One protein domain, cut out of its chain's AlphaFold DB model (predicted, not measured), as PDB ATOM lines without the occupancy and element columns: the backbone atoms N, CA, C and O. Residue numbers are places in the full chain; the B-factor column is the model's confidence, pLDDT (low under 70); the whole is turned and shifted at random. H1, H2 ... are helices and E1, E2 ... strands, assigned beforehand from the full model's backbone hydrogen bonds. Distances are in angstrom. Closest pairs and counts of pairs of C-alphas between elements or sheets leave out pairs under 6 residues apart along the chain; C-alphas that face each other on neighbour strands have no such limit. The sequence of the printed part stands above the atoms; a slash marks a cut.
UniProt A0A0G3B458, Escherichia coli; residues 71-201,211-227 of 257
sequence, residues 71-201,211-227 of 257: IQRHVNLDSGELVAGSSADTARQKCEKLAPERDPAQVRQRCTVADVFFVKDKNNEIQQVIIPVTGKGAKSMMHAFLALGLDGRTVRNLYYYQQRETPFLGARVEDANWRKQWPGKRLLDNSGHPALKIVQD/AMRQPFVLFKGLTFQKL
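This is residues 71 to 201 and 211 to 227 of the 257 residues of a protein of Escherichia coli (UniProt A0A0G3B458). One strongly twisted sheet of five strands makes the body, with small helix H1 over one side of it, at E1 and E4, and two very short helices, H2 and H3, at its other side by E7. A small two-strand hairpin, E2 and E3, sticks out beyond the first residue of E4, Val 113, where E3 runs on into E4, and the unnamed residues 211 to 227 pass over one face of the sheet as a loose strap. The printed part has 148 residues, with three named helices and seven named strands in the order E1 H1 E2 E3 E4 E5 E6 E7 H2 H3; the large sheet runs E1 E4 E5 E6 E7, all antiparallel, and the small one E2 E3, also antiparallel. The class is mixed, helices and strands, though the named elements hold 63 residues, under half of those printed. The whole is compact, with a radius of gyration of the C-alphas of 15.8 A, and rounded, spanning 43 by 39 by 30 A.

In the large sheet, E1 is residues 71 to 76, 16.6 A from first to last C-alpha, and begins at C-alpha 71, (122.315, -19.436, 57.074). E4 is residues 113 to 120, 22.5 A. E5, the longest strand, is residues 126 to 136, 31.1 A, from C-alpha 126 at (127.061, -19.978, 49.232) to C-alpha 136 at (127.295, -44.420, 68.414). E6 is residues 141 to 149, 26.0 A, and E7 is residues 155 to 162, 19.7 A. The small sheet has E2, residues 95 to 97, 6.9 A, and E3, residues 109 to 111, 6.8 A. H1 is residues 85 to 91, 10.0 A; H2 is residues 171 to 174, 6.1 A; H3 is residues 176 to 179, 5.1 A, and ends at C-alpha 179, (140.976, -34.097, 60.638).

E4, E5, E6 and E7 form a meander, each strand the antiparallel neighbour of the one before, and each successive pair is a hairpin. N 133 and O 144 of E5 and E6 are 2.8 A apart, within hydrogen-bond range, as are N 145 and O 159 of E6 and E7, 2.8 A, and N 130 and O 117 of E5 and E4, 2.7 A. E1 is an edge strand beside E4, with N 73 and O 116 at 2.9 A; E7 is the other edge strand. From edge to edge the strands' lines turn by 89 degrees. H1 is on the sheet at a height of 9.3 A, over E1 and only just over E4, where 3 of its C-alphas fall; it runs slantwise to the strands, at 40 degrees to E1 on the local plane. The closest C-alphas of H1 and E1 are those of Ala 88 and His 74, 6.6 A. H2 only grazes the sheet; its closest C-alpha to E7 is that of Glu 174, 6.3 A from that of Tyr 160. H3 also only grazes the sheet, with residues 178 to 179. E3 runs on into E4 at 60 degrees across a break of 1 residue. E2 and E3 are a hairpin, with N 96 and O 110 at 3.0 A. In H1, 1 of 3 O i to N i+4 pairs and 2 of 4 O i to N i+3 pairs are within range; H2 and H3 are too short for an O i to N i+4 pair.

The farthest C-alphas, those of Ser 86 and Asp 201, are 48.0 A apart. Residues 202 to 210 are not printed, and C-alphas 201 and 211 are 14.4 A apart across the cut. The link E2 to E3, with 11 residues, is long. Residues 180 to 201 and 211 to 227 hold no named element. The mean pLDDT of the printed part is 79.7; residues 85 to 93, 200 to 201 and 211 to 227 are under 70.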
ATOM      1  N   ILE A  71     123.756 -19.393  57.307       95.31
ATOM      2  CA  ILE A  71     122.315 -19.436  57.074       95.31
ATOM      3  C   ILE A  71     121.809 -20.804  57.523       95.31
ATOM      4  O   ILE A  71     122.041 -21.807  56.849       95.31
ATOM      5  N   GLN A  72     121.071 -20.839  58.629       93.69
ATOM      6  CA  GLN A  72     120.370 -22.044  59.061       93.69
ATOM      7  C   GLN A  72     119.099 -22.258  58.229       93.69
ATOM      8  O   GLN A  72     118.340 -21.322  57.936       93.69
ATOM      9  N   ARG A  73     118.874 -23.505  57.827       90.56
ATOM     10  CA  ARG A  73     117.659 -23.984  57.168       90.56
ATOM     11  C   ARG A  73     117.254 -25.328  57.755       90.56
ATOM     12  O   ARG A  73     118.057 -26.010  58.385       90.56
ATOM     13  N   HIS A  74     116.012 -25.706  57.499       88.19
ATOM     14  CA  HIS A  74     115.474 -27.002  57.881       88.19
ATOM     15  C   HIS A  74     115.248 -27.835  56.628       88.19
ATOM     16  O   HIS A  74     114.820 -27.303  55.605       88.19
ATOM     17  N   VAL A  75     115.530 -29.128  56.705       87.31
ATOM     18  CA  VAL A  75     115.331 -30.074  55.606       87.31
ATOM     19  C   VAL A  75     114.485 -31.245  56.082       87.31
ATOM     20  O   VAL A  75     114.687 -31.758  57.184       87.31
ATOM     21  N   ASN A  76     113.536 -31.671  55.256       86.50
ATOM     22  CA  ASN A  76     112.830 -32.926  55.453       86.50
ATOM     23  C   ASN A  76     113.743 -34.072  54.994       86.50
ATOM     24  O   ASN A  76     114.159 -34.123  53.839       86.50
ATOM     25  N   LEU A  77     114.073 -34.988  55.898       85.25
ATOM     26  CA  LEU A  77     115.025 -36.067  55.649       85.25
ATOM     27  C   LEU A  77     114.467 -37.198  54.775       85.25
ATOM     28  O   LEU A  77     115.242 -38.055  54.352       85.25
ATOM     29  N   ASP A  78     113.155 -37.230  54.538       84.81
ATOM     30  CA  ASP A  78     112.503 -38.211  53.669       84.81
ATOM     31  C   ASP A  78     112.428 -37.720  52.221       84.81
ATOM     32  O   ASP A  78     112.678 -38.498  51.300       84.81
ATOM     33  N   SER A  79     112.126 -36.434  52.005       85.38
ATOM     34  CA  SER A  79     112.054 -35.844  50.657       85.38
ATOM     35  C   SER A  79     113.359 -35.191  50.190       85.38
ATOM     36  O   SER A  79     113.606 -35.101  48.986       85.38
ATOM     37  N   GLY A  80     114.201 -34.739  51.124       82.81
ATOM     38  CA  GLY A  80     115.387 -33.920  50.856       82.81
ATOM     39  C   GLY A  80     115.082 -32.440  50.594       82.81
ATOM     40  O   GLY A  80     115.977 -31.702  50.187       82.81
ATOM     41  N   GLU A  81     113.840 -31.997  50.798       86.50
ATOM     42  CA  GLU A  81     113.392 -30.634  50.491       86.50
ATOM     43  C   GLU A  81     113.519 -29.692  51.691       86.50
ATOM     44  O   GLU A  81     113.387 -30.104  52.847       86.50
ATOM     45  N   LEU A  82     113.759 -28.408  51.411       85.06
ATOM     46  CA  LEU A  82     113.806 -27.377  52.443       85.06
ATOM     47  C   LEU A  82     112.407 -27.094  53.000       85.06
ATOM     48  O   LEU A  82     111.434 -26.978  52.259       85.06
ATOM     49  N   VAL A  83     112.329 -26.926  54.317       84.69
ATOM     50  CA  VAL A  83     111.098 -26.649  55.059       84.69
ATOM     51  C   VAL A  83     111.143 -25.211  55.588       84.69
ATOM     52  O   VAL A  83     112.168 -24.760  56.105       84.69
ATOM     53  N   ALA A  84     110.040 -24.471  55.443       78.75
ATOM     54  CA  ALA A  84     109.919 -23.105  55.953       78.75
ATOM     55  C   ALA A  84     109.831 -23.075  57.495       78.75
ATOM     56  O   ALA A  84     109.314 -23.998  58.118       78.75
ATOM     57  N   GLY A  85     110.325 -21.998  58.120       64.19
ATOM     58  CA  GLY A  85     110.546 -21.934  59.575       64.19
ATOM     59  C   GLY A  85     109.311 -22.186  60.455       64.19
ATOM     60  O   GLY A  85     109.437 -22.824  61.490       64.19
ATOM     61  N   SER A  86     108.109 -21.774  60.036       54.84
ATOM     62  CA  SER A  86     106.881 -21.950  60.834       54.84
ATOM     63  C   SER A  86     106.338 -23.387  60.859       54.84
ATOM     64  O   SER A  86     105.611 -23.744  61.784       54.84
ATOM     65  N   SER A  87     106.698 -24.232  59.885       53.84
ATOM     66  CA  SER A  87     106.366 -25.665  59.876       53.84
ATOM     67  C   SER A  87     107.480 -26.543  60.456       53.84
ATOM     68  O   SER A  87     107.262 -27.729  60.698       53.84
ATOM     69  N   ALA A  88     108.661 -25.976  60.722       52.81
ATOM     70  CA  ALA A  88     109.789 -26.701  61.299       52.81
ATOM     71  C   ALA A  88     109.582 -27.028  62.785       52.81
ATOM     72  O   ALA A  88     109.937 -28.124  63.207       52.81
ATOM     73  N   ASP A  89     108.956 -26.145  63.568       53.47
ATOM     74  CA  ASP A  89     108.764 -26.369  65.009       53.47
ATOM     75  C   ASP A  89     107.722 -27.455  65.319       53.47
ATOM     76  O   ASP A  89     107.926 -28.266  66.219       53.47
ATOM     77  N   THR A  90     106.658 -27.560  64.518       51.75
ATOM     78  CA  THR A  90     105.679 -28.658  64.614       51.75
ATOM     79  C   THR A  90     106.202 -29.970  64.015       51.75
ATOM     80  O   THR A  90     105.892 -31.046  64.524       51.75
ATOM     81  N   ALA A  91     107.040 -29.918  62.971       52.97
ATOM     82  CA  ALA A  91     107.611 -31.109  62.332       52.97
ATOM     83  C   ALA A  91     108.848 -31.686  63.052       52.97
ATOM     84  O   ALA A  91     109.090 -32.894  62.971       52.97
ATOM     85  N   ARG A  92     109.595 -30.869  63.813       54.69
ATOM     86  CA  ARG A  92     110.667 -31.313  64.731       54.69
ATOM     87  C   ARG A  92     110.174 -32.351  65.738       54.69
ATOM     88  O   ARG A  92     110.951 -33.183  66.192       54.69
ATOM     89  N   GLN A  93     108.881 -32.337  66.045       60.50
ATOM     90  CA  GLN A  93     108.271 -33.183  67.065       60.50
ATOM     91  C   GLN A  93     107.962 -34.612  66.591       60.50
ATOM     92  O   GLN A  93     107.722 -35.491  67.419       60.50
ATOM     93  N   LYS A  94     108.009 -34.889  65.277       75.56
ATOM     94  CA  LYS A  94     107.792 -36.241  64.744       75.56
ATOM     95  C   LYS A  94     109.120 -36.982  64.580       75.56
ATOM     96  O   LYS A  94     109.725 -36.989  63.501       75.56
ATOM     97  N   CYS A  95     109.555 -37.611  65.667       86.94
ATOM     98  CA  CYS A  95     110.691 -38.527  65.686       86.94
ATOM     99  C   CYS A  95     110.211 -39.976  65.735       86.94
ATOM    100  O   CYS A  95     109.367 -40.343  66.549       86.94
ATOM    101  N   GLU A  96     110.749 -40.798  64.840       88.75
ATOM    102  CA  GLU A  96     110.361 -42.196  64.703       88.75
ATOM    103  C   GLU A  96     111.486 -43.105  65.193       88.75
ATOM    104  O   GLU A  96     112.670 -42.872  64.925       88.75
ATOM    105  N   LYS A  97     111.108 -44.168  65.909       92.94
ATOM    106  CA  LYS A  97     112.038 -45.214  66.327       92.94
ATOM    107  C   LYS A  97     112.505 -45.996  65.102       92.94
ATOM    108  O   LYS A  97     111.694 -46.475  64.309       92.94
ATOM    109  N   LEU A  98     113.813 -46.162  64.968       88.00
ATOM    110  CA  LEU A  98     114.414 -46.921  63.883       88.00
ATOM    111  C   LEU A  98     114.467 -48.415  64.228       88.00
ATOM    112  O   LEU A  98     114.726 -48.805  65.368       88.00
ATOM    113  N   ALA A  99     114.231 -49.251  63.217       90.62
ATOM    114  CA  ALA A  99     114.527 -50.679  63.298       90.62
ATOM    115  C   ALA A  99     116.051 -50.896  63.182       90.62
ATOM    116  O   ALA A  99     116.689 -50.111  62.475       90.62
ATOM    117  N   PRO A 100     116.639 -51.934  63.810       85.69
ATOM    118  CA  PRO A 100     118.090 -52.155  63.812       85.69
ATOM    119  C   PRO A 100     118.731 -52.173  62.417       85.69
ATOM    120  O   PRO A 100     119.815 -51.631  62.223       85.69
ATOM    121  N   GLU A 101     118.041 -52.722  61.418       87.69
ATOM    122  CA  GLU A 101     118.515 -52.823  60.030       87.69
ATOM    123  C   GLU A 101     118.589 -51.452  59.344       87.69
ATOM    124  O   GLU A 101     119.344 -51.257  58.392       87.69
ATOM    125  N   ARG A 102     117.799 -50.489  59.833       84.12
ATOM    126  CA  ARG A 102     117.752 -49.097  59.369       84.12
ATOM    127  C   ARG A 102     118.502 -48.146  60.306       84.12
ATOM    128  O   ARG A 102     118.459 -46.938  60.088       84.12
ATOM    129  N   ASP A 103     119.192 -48.678  61.315       87.62
ATOM    130  CA  ASP A 103     119.934 -47.916  62.321       87.62
ATOM    131  C   ASP A 103     121.396 -48.378  62.470       87.62
ATOM    132  O   ASP A 103     121.848 -48.741  63.560       87.62
ATOM    133  N   PRO A 104     122.198 -48.352  61.393       84.44
ATOM    134  CA  PRO A 104     123.615 -48.696  61.502       84.44
ATOM    135  C   PRO A 104     124.387 -47.680  62.369       84.44
ATOM    136  O   PRO A 104     125.400 -48.019  62.973       84.44
ATOM    137  N   ALA A 105     123.905 -46.444  62.521       85.56
ATOM    138  CA  ALA A 105     124.515 -45.469  63.426       85.56
ATOM    139  C   ALA A 105     124.132 -45.686  64.906       85.56
ATOM    140  O   ALA A 105     124.707 -45.027  65.775       85.56
ATOM    141  N   GLN A 106     123.203 -46.602  65.201       88.12
ATOM    142  CA  GLN A 106     122.657 -46.882  66.535       88.12
ATOM    143  C   GLN A 106     122.141 -45.625  67.259       88.12
ATOM    144  O   GLN A 106     122.292 -45.484  68.476       88.12
ATOM    145  N   VAL A 107     121.543 -44.696  66.509       86.50
ATOM    146  CA  VAL A 107     120.933 -43.466  67.042       86.50
ATOM    147  C   VAL A 107     119.544 -43.720  67.633       86.50
ATOM    148  O   VAL A 107     119.024 -42.876  68.359       86.50
ATOM    149  N   ARG A 108     118.961 -44.900  67.380       89.00
ATOM    150  CA  ARG A 108     117.670 -45.432  67.859       89.00
ATOM    151  C   ARG A 108     116.435 -44.715  67.340       89.00
ATOM    152  O   ARG A 108     115.398 -45.351  67.166       89.00
ATOM    153  N   GLN A 109     116.527 -43.417  67.105       89.81
ATOM    154  CA  GLN A 109     115.451 -42.585  66.595       89.81
ATOM    155  C   GLN A 109     115.979 -41.594  65.566       89.81
ATOM    156  O   GLN A 109     117.133 -41.168  65.630       89.81
ATOM    157  N   ARG A 110     115.118 -41.206  64.629       87.31
ATOM    158  CA  ARG A 110     115.400 -40.148  63.659       87.31
ATOM    159  C   ARG A 110     114.171 -39.264  63.515       87.31
ATOM    160  O   ARG A 110     113.066 -39.765  63.315       87.31
ATOM    161  N   CYS A 111     114.378 -37.957  63.607       88.44
ATOM    162  CA  CYS A 111     113.336 -36.967  63.375       88.44
ATOM    163  C   CYS A 111     113.162 -36.702  61.879       88.44
ATOM    164  O   CYS A 111     114.108 -36.832  61.105       88.44
ATOM    165  N   THR A 112     111.941 -36.360  61.473       86.88
ATOM    166  CA  THR A 112     111.612 -36.117  60.056       86.88
ATOM    167  C   THR A 112     112.337 -34.884  59.516       86.88
ATOM    168  O   THR A 112     112.720 -34.844  58.351       86.88
ATOM    169  N   VAL A 113     112.550 -33.883  60.371       86.69
ATOM    170  CA  VAL A 113     113.212 -32.625  60.023       86.69
ATOM    171  C   VAL A 113     114.564 -32.531  60.722       86.69
ATOM    172  O   VAL A 113     114.678 -32.875  61.900       86.69
ATOM    173  N   ALA A 114     115.574 -32.046  60.002       88.50
ATOM    174  CA  ALA A 114     116.893 -31.735  60.541       88.50
ATOM    175  C   ALA A 114     117.340 -30.324  60.158       88.50
ATOM    176  O   ALA A 114     116.901 -29.767  59.150       88.50
ATOM    177  N   ASP A 115     118.250 -29.772  60.954       90.62
ATOM    178  CA  ASP A 115     118.939 -28.526  60.638       90.62
ATOM    179  C   ASP A 115     120.083 -28.767  59.646       90.62
ATOM    180  O   ASP A 115     120.817 -29.751  59.735       90.62
ATOM    181  N   VAL A 116     120.250 -27.835  58.712       92.81
ATOM    182  CA  VAL A 116     121.404 -27.728  57.816       92.81
ATOM    183  C   VAL A 116     121.862 -26.276  57.767       92.81
ATOM    184  O   VAL A 116     121.053 -25.353  57.894       92.81
ATOM    185  N   PHE A 117     123.158 -26.059  57.569       95.69
ATOM    186  CA  PHE A 117     123.742 -24.721  57.617       95.69
ATOM    187  C   PHE A 117     124.479 -24.417  56.320       95.69
ATOM    188  O   PHE A 117     125.430 -25.107  55.962       95.69
ATOM    189  N   PHE A 118     124.066 -23.376  55.608       96.12
ATOM    190  CA  PHE A 118     124.799 -22.877  54.449       96.12
ATOM    191  C   PHE A 118     125.825 -21.851  54.894       96.12
ATOM    192  O   PHE A 118     125.513 -20.962  55.688       96.12
ATOM    193  N   VAL A 119     127.037 -21.958  54.361       97.19
ATOM    194  CA  VAL A 119     128.118 -21.015  54.646       97.19
ATOM    195  C   VAL A 119     128.296 -20.095  53.452       97.19
ATOM    196  O   VAL A 119     128.556 -20.557  52.337       97.19
ATOM    197  N   LYS A 120     128.175 -18.796  53.703       96.06
ATOM    198  CA  LYS A 120     128.443 -17.730  52.746       96.06
ATOM    199  C   LYS A 120     129.902 -17.295  52.786       96.06
ATOM    200  O   LYS A 120     130.563 -17.393  53.820       96.06
ATOM    201  N   ASP A 121     130.369 -16.725  51.689       92.81
ATOM    202  CA  ASP A 121     131.601 -15.944  51.653       92.81
ATOM    203  C   ASP A 121     131.362 -14.443  51.907       92.81
ATOM    204  O   ASP A 121     130.299 -14.002  52.354       92.81
ATOM    205  N   LYS A 122     132.392 -13.635  51.634       92.12
ATOM    206  CA  LYS A 122     132.357 -12.172  51.765       92.12
ATOM    207  C   LYS A 122     131.449 -11.486  50.734       92.12
ATOM    208  O   LYS A 122     131.030 -10.362  50.996       92.12
ATOM    209  N   ASN A 123     131.144 -12.153  49.623       94.25
ATOM    210  CA  ASN A 123     130.293 -11.671  48.535       94.25
ATOM    211  C   ASN A 123     128.833 -12.139  48.687       94.25
ATOM    212  O   ASN A 123     128.005 -11.844  47.833       94.25
ATOM    213  N   ASN A 124     128.501 -12.814  49.796       92.88
ATOM    214  CA  ASN A 124     127.214 -13.458  50.067       92.88
ATOM    215  C   ASN A 124     126.887 -14.667  49.173       92.88
ATOM    216  O   ASN A 124     125.733 -15.098  49.143       92.88
ATOM    217  N   GLU A 125     127.877 -15.264  48.515       94.75
ATOM    218  CA  GLU A 125     127.685 -16.498  47.755       94.75
ATOM    219  C   GLU A 125     127.834 -17.715  48.668       94.75
ATOM    220  O   GLU A 125     128.705 -17.757  49.539       94.75
ATOM    221  N   ILE A 126     126.972 -18.718  48.485       95.12
ATOM    222  CA  ILE A 126     127.061 -19.978  49.232       95.12
ATOM    223  C   ILE A 126     128.270 -20.754  48.711       95.12
ATOM    224  O   ILE A 126     128.378 -20.989  47.514       95.12
ATOM    225  N   GLN A 127     129.147 -21.197  49.612       93.75
ATOM    226  CA  GLN A 127     130.373 -21.932  49.271       93.75
ATOM    227  C   GLN A 127     130.353 -23.401  49.716       93.75
ATOM    228  O   GLN A 127     131.071 -24.245  49.171       93.75
ATOM    229  N   GLN A 128     129.550 -23.718  50.731       95.25
ATOM    230  CA  GLN A 128     129.444 -25.059  51.305       95.25
ATOM    231  C   GLN A 128     128.159 -25.211  52.120       95.25
ATOM    232  O   GLN A 128     127.555 -24.225  52.556       95.25
ATOM    233  N   VAL A 129     127.773 -26.462  52.355       95.44
ATOM    234  CA  VAL A 129     126.741 -26.844  53.324       95.44
ATOM    235  C   VAL A 129     127.391 -27.601  54.474       95.44
ATOM    236  O   VAL A 129     128.315 -28.383  54.266       95.44
ATOM    237  N   ILE A 130     126.895 -27.399  55.684       96.94
ATOM    238  CA  ILE A 130     127.270 -28.146  56.875       96.94
ATOM    239  C   ILE A 130     126.062 -28.956  57.324       96.94
ATOM    240  O   ILE A 130     124.959 -28.426  57.480       96.94
ATOM    241  N   ILE A 131     126.293 -30.248  57.535       94.00
ATOM    242  CA  ILE A 131     125.281 -31.218  57.937       94.00
ATOM    243  C   ILE A 131     125.674 -31.780  59.311       94.00
ATOM    244  O   ILE A 131     126.778 -32.322  59.444       94.00
ATOM    245  N   PRO A 132     124.803 -31.681  60.330       92.81
ATOM    246  CA  PRO A 132     124.986 -32.392  61.587       92.81
ATOM    247  C   PRO A 132     124.898 -33.898  61.350       92.81
ATOM    248  O   PRO A 132     123.940 -34.397  60.758       92.81
ATOM    249  N   VAL A 133     125.882 -34.640  61.844       90.38
ATOM    250  CA  VAL A 133     125.895 -36.101  61.821       90.38
ATOM    251  C   VAL A 133     126.130 -36.628  63.228       90.38
ATOM    252  O   VAL A 133     126.897 -36.069  64.009       90.38
ATOM    253  N   THR A 134     125.429 -37.701  63.576       88.69
ATOM    254  CA  THR A 134     125.507 -38.326  64.899       88.69
ATOM    255  C   THR A 134     125.605 -39.835  64.741       88.69
ATOM    256  O   THR A 134     124.980 -40.413  63.852       88.69
ATOM    257  N   GLY A 135     126.377 -40.483  65.609       88.25
ATOM    258  CA  GLY A 135     126.474 -41.938  65.634       88.25
ATOM    259  C   GLY A 135     127.062 -42.471  66.932       88.25
ATOM    260  O   GLY A 135     127.739 -41.759  67.673       88.25
ATOM    261  N   LYS A 136     126.790 -43.741  67.223       88.38
ATOM    262  CA  LYS A 136     127.295 -44.420  68.414       88.38
ATOM    263  C   LYS A 136     128.781 -44.764  68.263       88.38
ATOM    264  O   LYS A 136     129.162 -45.525  67.373       88.38
ATOM    265  N   GLY A 137     129.602 -44.224  69.165       84.06
ATOM    266  CA  GLY A 137     130.991 -44.628  69.394       84.06
ATOM    267  C   GLY A 137     131.095 -45.839  70.327       84.06
ATOM    268  O   GLY A 137     130.087 -46.456  70.690       84.06
ATOM    269  N   ALA A 138     132.309 -46.194  70.754       82.88
ATOM    270  CA  ALA A 138     132.505 -47.309  71.680       82.88
ATOM    271  C   ALA A 138     131.976 -46.986  73.084       82.88
ATOM    272  O   ALA A 138     131.435 -47.861  73.765       82.88
ATOM    273  N   LYS A 139     132.115 -45.732  73.521       81.38
ATOM    274  CA  LYS A 139     131.760 -45.260  74.862       81.38
ATOM    275  C   LYS A 139     130.580 -44.300  74.828       81.38
ATOM    276  O   LYS A 139     129.619 -44.519  75.563       81.38
ATOM    277  N   SER A 140     130.544 -43.338  73.912       82.81
ATOM    278  CA  SER A 140     129.523 -42.280  73.883       82.81
ATOM    279  C   SER A 140     128.699 -42.273  72.596       82.81
ATOM    280  O   SER A 140     128.906 -43.097  71.705       82.81
ATOM    281  N   MET A 141     127.698 -41.394  72.528       84.94
ATOM    282  CA  MET A 141     127.257 -40.863  71.239       84.94
ATOM    283  C   MET A 141     128.283 -39.821  70.798       84.94
ATOM    284  O   MET A 141     128.852 -39.124  71.640       84.94
ATOM    285  N   MET A 142     128.569 -39.777  69.506       87.31
ATOM    286  CA  MET A 142     129.502 -38.826  68.921       87.31
ATOM    287  C   MET A 142     128.735 -37.929  67.965       87.31
ATOM    288  O   MET A 142     127.981 -38.429  67.123       87.31
ATOM    289  N   HIS A 143     128.957 -36.628  68.085       91.81
ATOM    290  CA  HIS A 143     128.318 -35.615  67.264       91.81
ATOM    291  C   HIS A 143     129.375 -34.826  66.502       91.81
ATOM    292  O   HIS A 143     130.392 -34.401  67.060       91.81
ATOM    293  N   ALA A 144     129.129 -34.649  65.209       94.38
ATOM    294  CA  ALA A 144     130.026 -33.941  64.321       94.38
ATOM    295  C   ALA A 144     129.266 -33.095  63.304       94.38
ATOM    296  O   ALA A 144     128.106 -33.345  62.983       94.38
ATOM    297  N   PHE A 145     129.969 -32.121  62.752       96.19
ATOM    298  CA  PHE A 145     129.557 -31.348  61.598       96.19
ATOM    299  C   PHE A 145     130.378 -31.777  60.387       96.19
ATOM    300  O   PHE A 145     131.609 -31.697  60.390       96.19
ATOM    301  N   LEU A 146     129.686 -32.237  59.347       95.88
ATOM    302  CA  LEU A 146     130.274 -32.572  58.057       95.88
ATOM    303  C   LEU A 146     130.048 -31.407  57.093       95.88
ATOM    304  O   LEU A 146     128.912 -31.132  56.713       95.88
ATOM    305  N   ALA A 147     131.126 -30.743  56.689       96.69
ATOM    306  CA  ALA A 147     131.084 -29.688  55.686       96.69
ATOM    307  C   ALA A 147     131.301 -30.285  54.288       96.69
ATOM    308  O   ALA A 147     132.271 -31.015  54.062       96.69
ATOM    309  N   LEU A 148     130.420 -29.964  53.342       94.94
ATOM    310  CA  LEU A 148     130.445 -30.426  51.955       94.94
ATOM    311  C   LEU A 148     130.485 -29.243  50.991       94.94
ATOM    312  O   LEU A 148     129.864 -28.210  51.231       94.94
ATOM    313  N   GLY A 149     131.187 -29.407  49.873       91.81
ATOM    314  CA  GLY A 149     131.168 -28.445  48.778       91.81
ATOM    315  C   GLY A 149     129.798 -28.353  48.099       91.81
ATOM    316  O   GLY A 149     128.892 -29.144  48.361       91.81
ATOM    317  N   LEU A 150     129.671 -27.397  47.177       90.81
ATOM    318  CA  LEU A 150     128.453 -27.169  46.385       90.81
ATOM    319  C   LEU A 150     128.080 -28.332  45.456       90.81
ATOM    320  O   LEU A 150     126.980 -28.383  44.921       90.81
ATOM    321  N   ASP A 151     128.985 -29.282  45.249       86.69
ATOM    322  CA  ASP A 151     128.690 -30.515  44.526       86.69
ATOM    323  C   ASP A 151     127.907 -31.530  45.382       86.69
ATOM    324  O   ASP A 151     127.479 -32.571  44.877       86.69
ATOM    325  N   GLY A 152     127.750 -31.266  46.687       84.38
ATOM    326  CA  GLY A 152     127.124 -32.157  47.663       84.38
ATOM    327  C   GLY A 152     127.863 -33.479  47.869       84.38
ATOM    328  O   GLY A 152     127.290 -34.423  48.410       84.38
ATOM    329  N   ARG A 153     129.112 -33.592  47.401       86.75
ATOM    330  CA  ARG A 153     129.867 -34.857  47.376       86.75
ATOM    331  C   ARG A 153     131.272 -34.711  47.927       86.75
ATOM    332  O   ARG A 153     131.767 -35.663  48.534       86.75
ATOM    333  N   THR A 154     131.915 -33.572  47.704       91.88
ATOM    334  CA  THR A 154     133.284 -33.329  48.147       91.88
ATOM    335  C   THR A 154     133.279 -32.836  49.582       91.88
ATOM    336  O   THR A 154     132.706 -31.794  49.894       91.88
ATOM    337  N   VAL A 155     133.947 -33.571  50.465       94.69
ATOM    338  CA  VAL A 155     134.121 -33.179  51.861       94.69
ATOM    339  C   VAL A 155     135.067 -31.984  51.936       94.69
ATOM    340  O   VAL A 155     136.180 -32.018  51.410       94.69
ATOM    341  N   ARG A 156     134.623 -30.916  52.598       95.38
ATOM    342  CA  ARG A 156     135.433 -29.742  52.938       95.38
ATOM    343  C   ARG A 156     136.074 -29.893  54.308       95.38
ATOM    344  O   ARG A 156     137.235 -29.535  54.458       95.38
ATOM    345  N   ASN A 157     135.342 -30.437  55.276       95.44
ATOM    346  CA  ASN A 157     135.816 -30.638  56.641       95.44
ATOM    347  C   ASN A 157     134.929 -31.651  57.386       95.44
ATOM    348  O   ASN A 157     133.759 -31.819  57.044       95.44
ATOM    349  N   LEU A 158     135.469 -32.279  58.429       93.12
ATOM    350  CA  LEU A 158     134.704 -33.022  59.429       93.12
ATOM    351  C   LEU A 158     135.166 -32.581  60.817       93.12
ATOM    352  O   LEU A 158     136.345 -32.699  61.152       93.12
ATOM    353  N   TYR A 159     134.227 -32.091  61.617       94.81
ATOM    354  CA  TYR A 159     134.512 -31.534  62.931       94.81
ATOM    355  C   TYR A 159     133.645 -32.199  63.998       94.81
ATOM    356  O   TYR A 159     132.438 -31.973  64.029       94.81
ATOM    357  N   TYR A 160     134.245 -33.020  64.860       92.69
ATOM    358  CA  TYR A 160     133.569 -33.533  66.052       92.69
ATOM    359  C   TYR A 160     133.526 -32.437  67.108       92.69
ATOM    360  O   TYR A 160     134.555 -31.842  67.407       92.69
ATOM    361  N   TYR A 161     132.338 -32.171  67.641       91.94
ATOM    362  CA  TYR A 161     132.133 -31.144  68.667       91.94
ATOM    363  C   TYR A 161     131.673 -31.726  70.002       91.94
ATOM    364  O   TYR A 161     131.641 -31.021  71.003       91.94
ATOM    365  N   GLN A 162     131.295 -33.006  70.022       90.50
ATOM    366  CA  GLN A 162     130.945 -33.701  71.249       90.50
ATOM    367  C   GLN A 162     131.236 -35.196  71.122       90.50
ATOM    368  O   GLN A 162     130.691 -35.885  70.254       90.50
ATOM    369  N   GLN A 163     132.069 -35.703  72.024       86.56
ATOM    370  CA  GLN A 163     132.376 -37.122  72.196       86.56
ATOM    371  C   GLN A 163     132.897 -37.363  73.624       86.56
ATOM    372  O   GLN A 163     133.304 -36.425  74.301       86.56
ATOM    373  N   ARG A 164     132.852 -38.615  74.098       88.00
ATOM    374  CA  ARG A 164     133.465 -39.061  75.370       88.00
ATOM    375  C   ARG A 164     134.124 -40.423  75.206       88.00
ATOM    376  O   ARG A 164     133.935 -41.353  75.995       88.00
ATOM    377  N   GLU A 165     134.820 -40.577  74.096       84.19
ATOM    378  CA  GLU A 165     135.650 -41.731  73.836       84.19
ATOM    379  C   GLU A 165     136.932 -41.660  74.675       84.19
ATOM    380  O   GLU A 165     137.296 -40.631  75.240       84.19
ATOM    381  N   THR A 166     137.637 -42.781  74.786       80.38
ATOM    382  CA  THR A 166     138.878 -42.822  75.563       80.38
ATOM    383  C   THR A 166     139.961 -41.954  74.895       80.38
ATOM    384  O   THR A 166     140.206 -42.145  73.691       80.38
ATOM    385  N   PRO A 167     140.629 -41.046  75.642       80.44
ATOM    386  CA  PRO A 167     141.752 -40.250  75.146       80.44
ATOM    387  C   PRO A 167     142.820 -41.108  74.464       80.44
ATOM    388  O   PRO A 167     143.055 -42.247  74.865       80.44
ATOM    389  N   PHE A 168     143.445 -40.577  73.408       75.38
ATOM    390  CA  PHE A 168     144.462 -41.252  72.579       75.38
ATOM    391  C   PHE A 168     144.018 -42.538  71.853       75.38
ATOM    392  O   PHE A 168     144.799 -43.117  71.098       75.38
ATOM    393  N   LEU A 169     142.764 -42.970  72.012       79.50
ATOM    394  CA  LEU A 169     142.178 -44.104  71.296       79.50
ATOM    395  C   LEU A 169     141.039 -43.632  70.390       79.50
ATOM    396  O   LEU A 169     141.261 -43.356  69.214       79.50
ATOM    397  N   GLY A 170     139.825 -43.527  70.935       75.56
ATOM    398  CA  GLY A 170     138.651 -43.092  70.176       75.56
ATOM    399  C   GLY A 170     138.553 -41.571  70.055       75.56
ATOM    400  O   GLY A 170     138.091 -41.083  69.030       75.56
ATOM    401  N   ALA A 171     139.090 -40.818  71.025       83.06
ATOM    402  CA  ALA A 171     139.115 -39.351  70.979       83.06
ATOM    403  C   ALA A 171     140.033 -38.785  69.874       83.06
ATOM    404  O   ALA A 171     140.000 -37.595  69.581       83.06
ATOM    405  N   ARG A 172     140.810 -39.642  69.192       86.81
ATOM    406  CA  ARG A 172     141.676 -39.263  68.058       86.81
ATOM    407  C   ARG A 172     140.931 -38.618  66.888       86.81
ATOM    408  O   ARG A 172     141.560 -38.045  66.004       86.81
ATOM    409  N   VAL A 173     139.602 -38.705  66.861       85.19
ATOM    410  CA  VAL A 173     138.755 -37.988  65.897       85.19
ATOM    411  C   VAL A 173     138.896 -36.459  65.984       85.19
ATOM    412  O   VAL A 173     138.586 -35.760  65.020       85.19
ATOM    413  N   GLU A 174     139.405 -35.930  67.100       87.44
ATOM    414  CA  GLU A 174     139.687 -34.498  67.288       87.44
ATOM    415  C   GLU A 174     141.106 -34.103  66.837       87.44
ATOM    416  O   GLU A 174     141.359 -32.930  66.524       87.44
ATOM    417  N   ASP A 175     142.019 -35.076  66.708       86.56
ATOM    418  CA  ASP A 175     143.419 -34.846  66.345       86.56
ATOM    419  C   ASP A 175     143.523 -34.093  65.011       86.56
ATOM    420  O   ASP A 175     142.960 -34.496  63.986       86.56
ATOM    421  N   ALA A 176     144.341 -33.037  64.970       90.31
ATOM    422  CA  ALA A 176     144.536 -32.242  63.755       90.31
ATOM    423  C   ALA A 176     145.033 -33.088  62.566       90.31
ATOM    424  O   ALA A 176     144.598 -32.884  61.433       90.31
ATOM    425  N   ASN A 177     145.910 -34.067  62.813       88.81
ATOM    426  CA  ASN A 177     146.428 -34.968  61.776       88.81
ATOM    427  C   ASN A 177     145.361 -35.923  61.230       88.81
ATOM    428  O   ASN A 177     145.436 -36.327  60.070       88.81
ATOM    429  N   TRP A 178     144.369 -36.284  62.042       86.94
ATOM    430  CA  TRP A 178     143.238 -37.081  61.589       86.94
ATOM    431  C   TRP A 178     142.261 -36.220  60.782       86.94
ATOM    432  O   TRP A 178     141.926 -36.559  59.647       86.94
ATOM    433  N   ARG A 179     141.889 -35.043  61.305       87.94
ATOM    434  CA  ARG A 179     140.976 -34.097  60.638       87.94
ATOM    435  C   ARG A 179     141.486 -33.640  59.269       87.94
ATOM    436  O   ARG A 179     140.719 -33.615  58.309       87.94
ATOM    437  N   LYS A 180     142.791 -33.376  59.133       92.31
ATOM    438  CA  LYS A 180     143.432 -32.967  57.863       92.31
ATOM    439  C   LYS A 180     143.292 -33.981  56.724       92.31
ATOM    440  O   LYS A 180     143.512 -33.615  55.576       92.31
ATOM    441  N   GLN A 181     142.923 -35.231  57.004       89.12
ATOM    442  CA  GLN A 181     142.740 -36.245  55.964       89.12
ATOM    443  C   GLN A 181     141.405 -36.105  55.222       89.12
ATOM    444  O   GLN A 181     141.266 -36.666  54.135       89.12
ATOM    445  N   TRP A 182     140.413 -35.429  55.808       92.25
ATOM    446  CA  TRP A 182     139.038 -35.362  55.301       92.25
ATOM    447  C   TRP A 182     138.816 -34.445  54.094       92.25
ATOM    448  O   TRP A 182     138.083 -34.867  53.193       92.25
ATOM    449  N   PRO A 183     139.401 -33.233  54.031       95.19
ATOM    450  CA  PRO A 183     139.220 -32.352  52.886       95.19
ATOM    451  C   PRO A 183     139.586 -33.041  51.562       95.19
ATOM    452  O   PRO A 183     140.618 -33.700  51.451       95.19
ATOM    453  N   GLY A 184     138.724 -32.903  50.554       93.75
ATOM    454  CA  GLY A 184     138.900 -33.484  49.218       93.75
ATOM    455  C   GLY A 184     138.409 -34.929  49.061       93.75
ATOM    456  O   GLY A 184     138.320 -35.415  47.933       93.75
ATOM    457  N   LYS A 185     138.039 -35.628  50.144       91.50
ATOM    458  CA  LYS A 185     137.434 -36.965  50.032       91.50
ATOM    459  C   LYS A 185     136.026 -36.885  49.431       91.50
ATOM    460  O   LYS A 185     135.300 -35.920  49.657       91.50
ATOM    461  N   ARG A 186     135.609 -37.928  48.704       88.00
ATOM    462  CA  ARG A 186     134.254 -38.036  48.138       88.00
ATOM    463  C   ARG A 186     133.367 -38.916  49.008       88.00
ATOM    464  O   ARG A 186     133.720 -40.047  49.329       88.00
ATOM    465  N   LEU A 187     132.207 -38.381  49.362       85.75
ATOM    466  CA  LEU A 187     131.227 -39.021  50.232       85.75
ATOM    467  C   LEU A 187     130.483 -40.170  49.546       85.75
ATOM    468  O   LEU A 187     130.225 -41.207  50.158       85.75
ATOM    469  N   LEU A 188     130.170 -39.967  48.267       83.81
ATOM    470  CA  LEU A 188     129.435 -40.892  47.418       83.81
ATOM    471  C   LEU A 188     130.294 -41.335  46.233       83.81
ATOM    472  O   LEU A 188     131.063 -40.537  45.687       83.81
ATOM    473  N   ASP A 189     130.104 -42.575  45.797       83.44
ATOM    474  CA  ASP A 189     130.644 -43.068  44.535       83.44
ATOM    475  C   ASP A 189     129.885 -42.477  43.326       83.44
ATOM    476  O   ASP A 189     128.946 -41.677  43.453       83.44
ATOM    477  N   ASN A 190     130.302 -42.867  42.120       84.94
ATOM    478  CA  ASN A 190     129.660 -42.419  40.881       84.94
ATOM    479  C   ASN A 190     128.230 -42.971  40.710       84.94
ATOM    480  O   ASN A 190     127.451 -42.391  39.961       84.94
ATOM    481  N   SER A 191     127.872 -44.035  41.432       85.50
ATOM    482  CA  SER A 191     126.523 -44.613  41.455       85.50
ATOM    483  C   SER A 191     125.621 -43.973  42.520       85.50
ATOM    484  O   SER A 191     124.433 -44.273  42.579       85.50
ATOM    485  N   GLY A 192     126.159 -43.074  43.353       78.56
ATOM    486  CA  GLY A 192     125.425 -42.406  44.428       78.56
ATOM    487  C   GLY A 192     125.368 -43.189  45.742       78.56
ATOM    488  O   GLY A 192     124.592 -42.818  46.620       78.56
ATOM    489  N   HIS A 193     126.177 -44.237  45.912       82.94
ATOM    490  CA  HIS A 193     126.257 -44.995  47.163       82.94
ATOM    491  C   HIS A 193     127.335 -44.431  48.101       82.94
ATOM    492  O   HIS A 193     128.347 -43.919  47.616       82.94
ATOM    493  N   PRO A 194     127.169 -44.540  49.436       83.06
ATOM    494  CA  PRO A 194     128.201 -44.155  50.398       83.06
ATOM    495  C   PRO A 194     129.539 -44.850  50.119       83.06
ATOM    496  O   PRO A 194     129.615 -46.078  50.085       83.06
ATOM    497  N   ALA A 195     130.597 -44.059  49.938       83.56
ATOM    498  CA  ALA A 195     131.915 -44.544  49.523       83.56
ATOM    499  C   ALA A 195     133.006 -44.375  50.591       83.56
ATOM    500  O   ALA A 195     134.063 -45.003  50.491       83.56
ATOM    501  N   LEU A 196     132.772 -43.551  51.617       84.62
ATOM    502  CA  LEU A 196     133.760 -43.327  52.671       84.62
ATOM    503  C   LEU A 196     133.965 -44.573  53.527       84.62
ATOM    504  O   LEU A 196     133.019 -45.190  54.015       84.62
ATOM    505  N   LYS A 197     135.238 -44.896  53.749       83.75
ATOM    506  CA  LYS A 197     135.679 -45.997  54.599       83.75
ATOM    507  C   LYS A 197     136.779 -45.498  55.521       83.75
ATOM    508  O   LYS A 197     137.721 -44.849  55.070       83.75
ATOM    509  N   ILE A 198     136.665 -45.830  56.802       81.50
ATOM    510  CA  ILE A 198     137.770 -45.699  57.749       81.50
ATOM    511  C   ILE A 198     138.599 -46.973  57.636       81.50
ATOM    512  O   ILE A 198     138.090 -48.070  57.866       81.50
ATOM    513  N   VAL A 199     139.857 -46.826  57.239       80.56
ATOM    514  CA  VAL A 199     140.794 -47.937  57.073       80.56
ATOM    515  C   VAL A 199     141.821 -47.854  58.194       80.56
ATOM    516  O   VAL A 199     142.315 -46.773  58.504       80.56
ATOM    517  N   GLN A 200     142.112 -48.988  58.827       65.00
ATOM    518  CA  GLN A 200     143.249 -49.089  59.737       65.00
ATOM    519  C   GLN A 200     144.514 -49.263  58.901       65.00
ATOM    520  O   GLN A 200     144.587 -50.192  58.094       65.00
ATOM    521  N   ASP A 201     145.482 -48.375  59.097       57.41
ATOM    522  CA  ASP A 201     146.820 -48.555  58.547       57.41
ATOM    523  C   ASP A 201     147.464 -49.753  59.260       57.41
ATOM    524  O   ASP A 201     147.476 -49.801  60.494       57.41
ATOM    525  N   ALA A 211     136.521 -49.538  67.141       30.44
ATOM    526  CA  ALA A 211     135.117 -49.433  66.821       30.44
ATOM    527  C   ALA A 211     134.799 -48.082  66.164       30.44
ATOM    528  O   ALA A 211     134.427 -47.126  66.825       30.44
ATOM    529  N   MET A 212     134.845 -48.040  64.837       33.75
ATOM    530  CA  MET A 212     133.800 -47.361  64.070       33.75
ATOM    531  C   MET A 212     133.130 -48.443  63.240       33.75
ATOM    532  O   MET A 212     133.590 -48.813  62.164       33.75
ATOM    533  N   ARG A 213     132.107 -49.072  63.826       31.95
ATOM    534  CA  ARG A 213     131.537 -50.301  63.275       31.95
ATOM    535  C   ARG A 213     130.754 -50.095  61.988       31.95
ATOM    536  O   ARG A 213     130.391 -51.117  61.420       31.95
ATOM    537  N   GLN A 214     130.452 -48.879  61.536       34.94
ATOM    538  CA  GLN A 214     129.518 -48.692  60.425       34.94
ATOM    539  C   GLN A 214     129.860 -47.451  59.578       34.94
ATOM    540  O   GLN A 214     130.238 -46.422  60.141       34.94
ATOM    541  N   PRO A 215     129.743 -47.530  58.237       33.09
ATOM    542  CA  PRO A 215     129.787 -46.353  57.377       33.09
ATOM    543  C   PRO A 215     128.611 -45.428  57.716       33.09
ATOM    544  O   PRO A 215     127.513 -45.892  58.022       33.09
ATOM    545  N   PHE A 216     128.848 -44.117  57.668       35.97
ATOM    546  CA  PHE A 216     127.812 -43.104  57.859       35.97
ATOM    547  C   PHE A 216     126.621 -43.380  56.928       35.97
ATOM    548  O   PHE A 216     126.800 -43.551  55.720       35.97
ATOM    549  N   VAL A 217     125.402 -43.398  57.476       33.28
ATOM    550  CA  VAL A 217     124.185 -43.359  56.655       33.28
ATOM    551  C   VAL A 217     124.058 -41.950  56.142       33.28
ATOM    552  O   VAL A 217     123.625 -41.050  56.859       33.28
ATOM    553  N   LEU A 218     124.467 -41.760  54.896       39.34
ATOM    554  CA  LEU A 218     124.107 -40.560  54.183       39.34
ATOM    555  C   LEU A 218     122.671 -40.693  53.685       39.34
ATOM    556  O   LEU A 218     122.294 -41.710  53.101       39.34
ATOM    557  N   PHE A 219     121.889 -39.650  53.934       36.94
ATOM    558  CA  PHE A 219     120.506 -39.514  53.512       36.94
ATOM    559  C   PHE A 219     120.330 -39.878  52.031       36.94
ATOM    560  O   PHE A 219     120.878 -39.224  51.140       36.94
ATOM    561  N   LYS A 220     119.525 -40.913  51.760       30.50
ATOM    562  CA  LYS A 220     118.931 -41.118  50.435       30.50
ATOM    563  C   LYS A 220     118.056 -39.895  50.144       30.50
ATOM    564  O   LYS A 220     117.019 -39.754  50.773       30.50
ATOM    565  N   GLY A 221     118.471 -39.023  49.222       31.69
ATOM    566  CA  GLY A 221     117.631 -37.919  48.729       31.69
ATOM    567  C   GLY A 221     118.292 -36.541  48.659       31.69
ATOM    568  O   GLY A 221     117.802 -35.683  47.931       31.69
ATOM    569  N   LEU A 222     119.433 -36.322  49.323       36.00
ATOM    570  CA  LEU A 222     120.174 -35.053  49.240       36.00
ATOM    571  C   LEU A 222     121.055 -35.001  47.980       36.00
ATOM    572  O   LEU A 222     122.276 -35.117  48.031       36.00
ATOM    573  N   THR A 223     120.436 -34.832  46.814       32.25
ATOM    574  CA  THR A 223     121.148 -34.379  45.610       32.25
ATOM    575  C   THR A 223     121.132 -32.855  45.577       32.25
ATOM    576  O   THR A 223     120.066 -32.259  45.433       32.25
ATOM    577  N   PHE A 224     122.310 -32.228  45.673       32.09
ATOM    578  CA  PHE A 224     122.503 -30.767  45.724       32.09
ATOM    579  C   PHE A 224     121.826 -30.006  44.572       32.09
ATOM    580  O   PHE A 224     121.420 -28.859  44.723       32.09
ATOM    581  N   GLN A 225     121.610 -30.683  43.444       29.80
ATOM    582  CA  GLN A 225     120.917 -30.150  42.275       29.80
ATOM    583  C   GLN A 225     119.447 -29.767  42.538       29.80
ATOM    584  O   GLN A 225     118.900 -28.959  41.800       29.80
ATOM    585  N   LYS A 226     118.816 -30.289  43.603       27.61
ATOM    586  CA  LYS A 226     117.473 -29.864  44.045       27.61
ATOM    587  C   LYS A 226     117.476 -28.642  44.973       27.61
ATOM    588  O   LYS A 226     116.423 -28.048  45.166       27.61
ATOM    589  N   LEU A 227     118.623 -28.264  45.546       31.45
ATOM    590  CA  LEU A 227     118.735 -27.133  46.481       31.45
ATOM    591  C   LEU A 227     119.171 -25.820  45.819       31.45
ATOM    592  O   LEU A 227     119.091 -24.764  46.443       31.45
TER     593      LEU A 227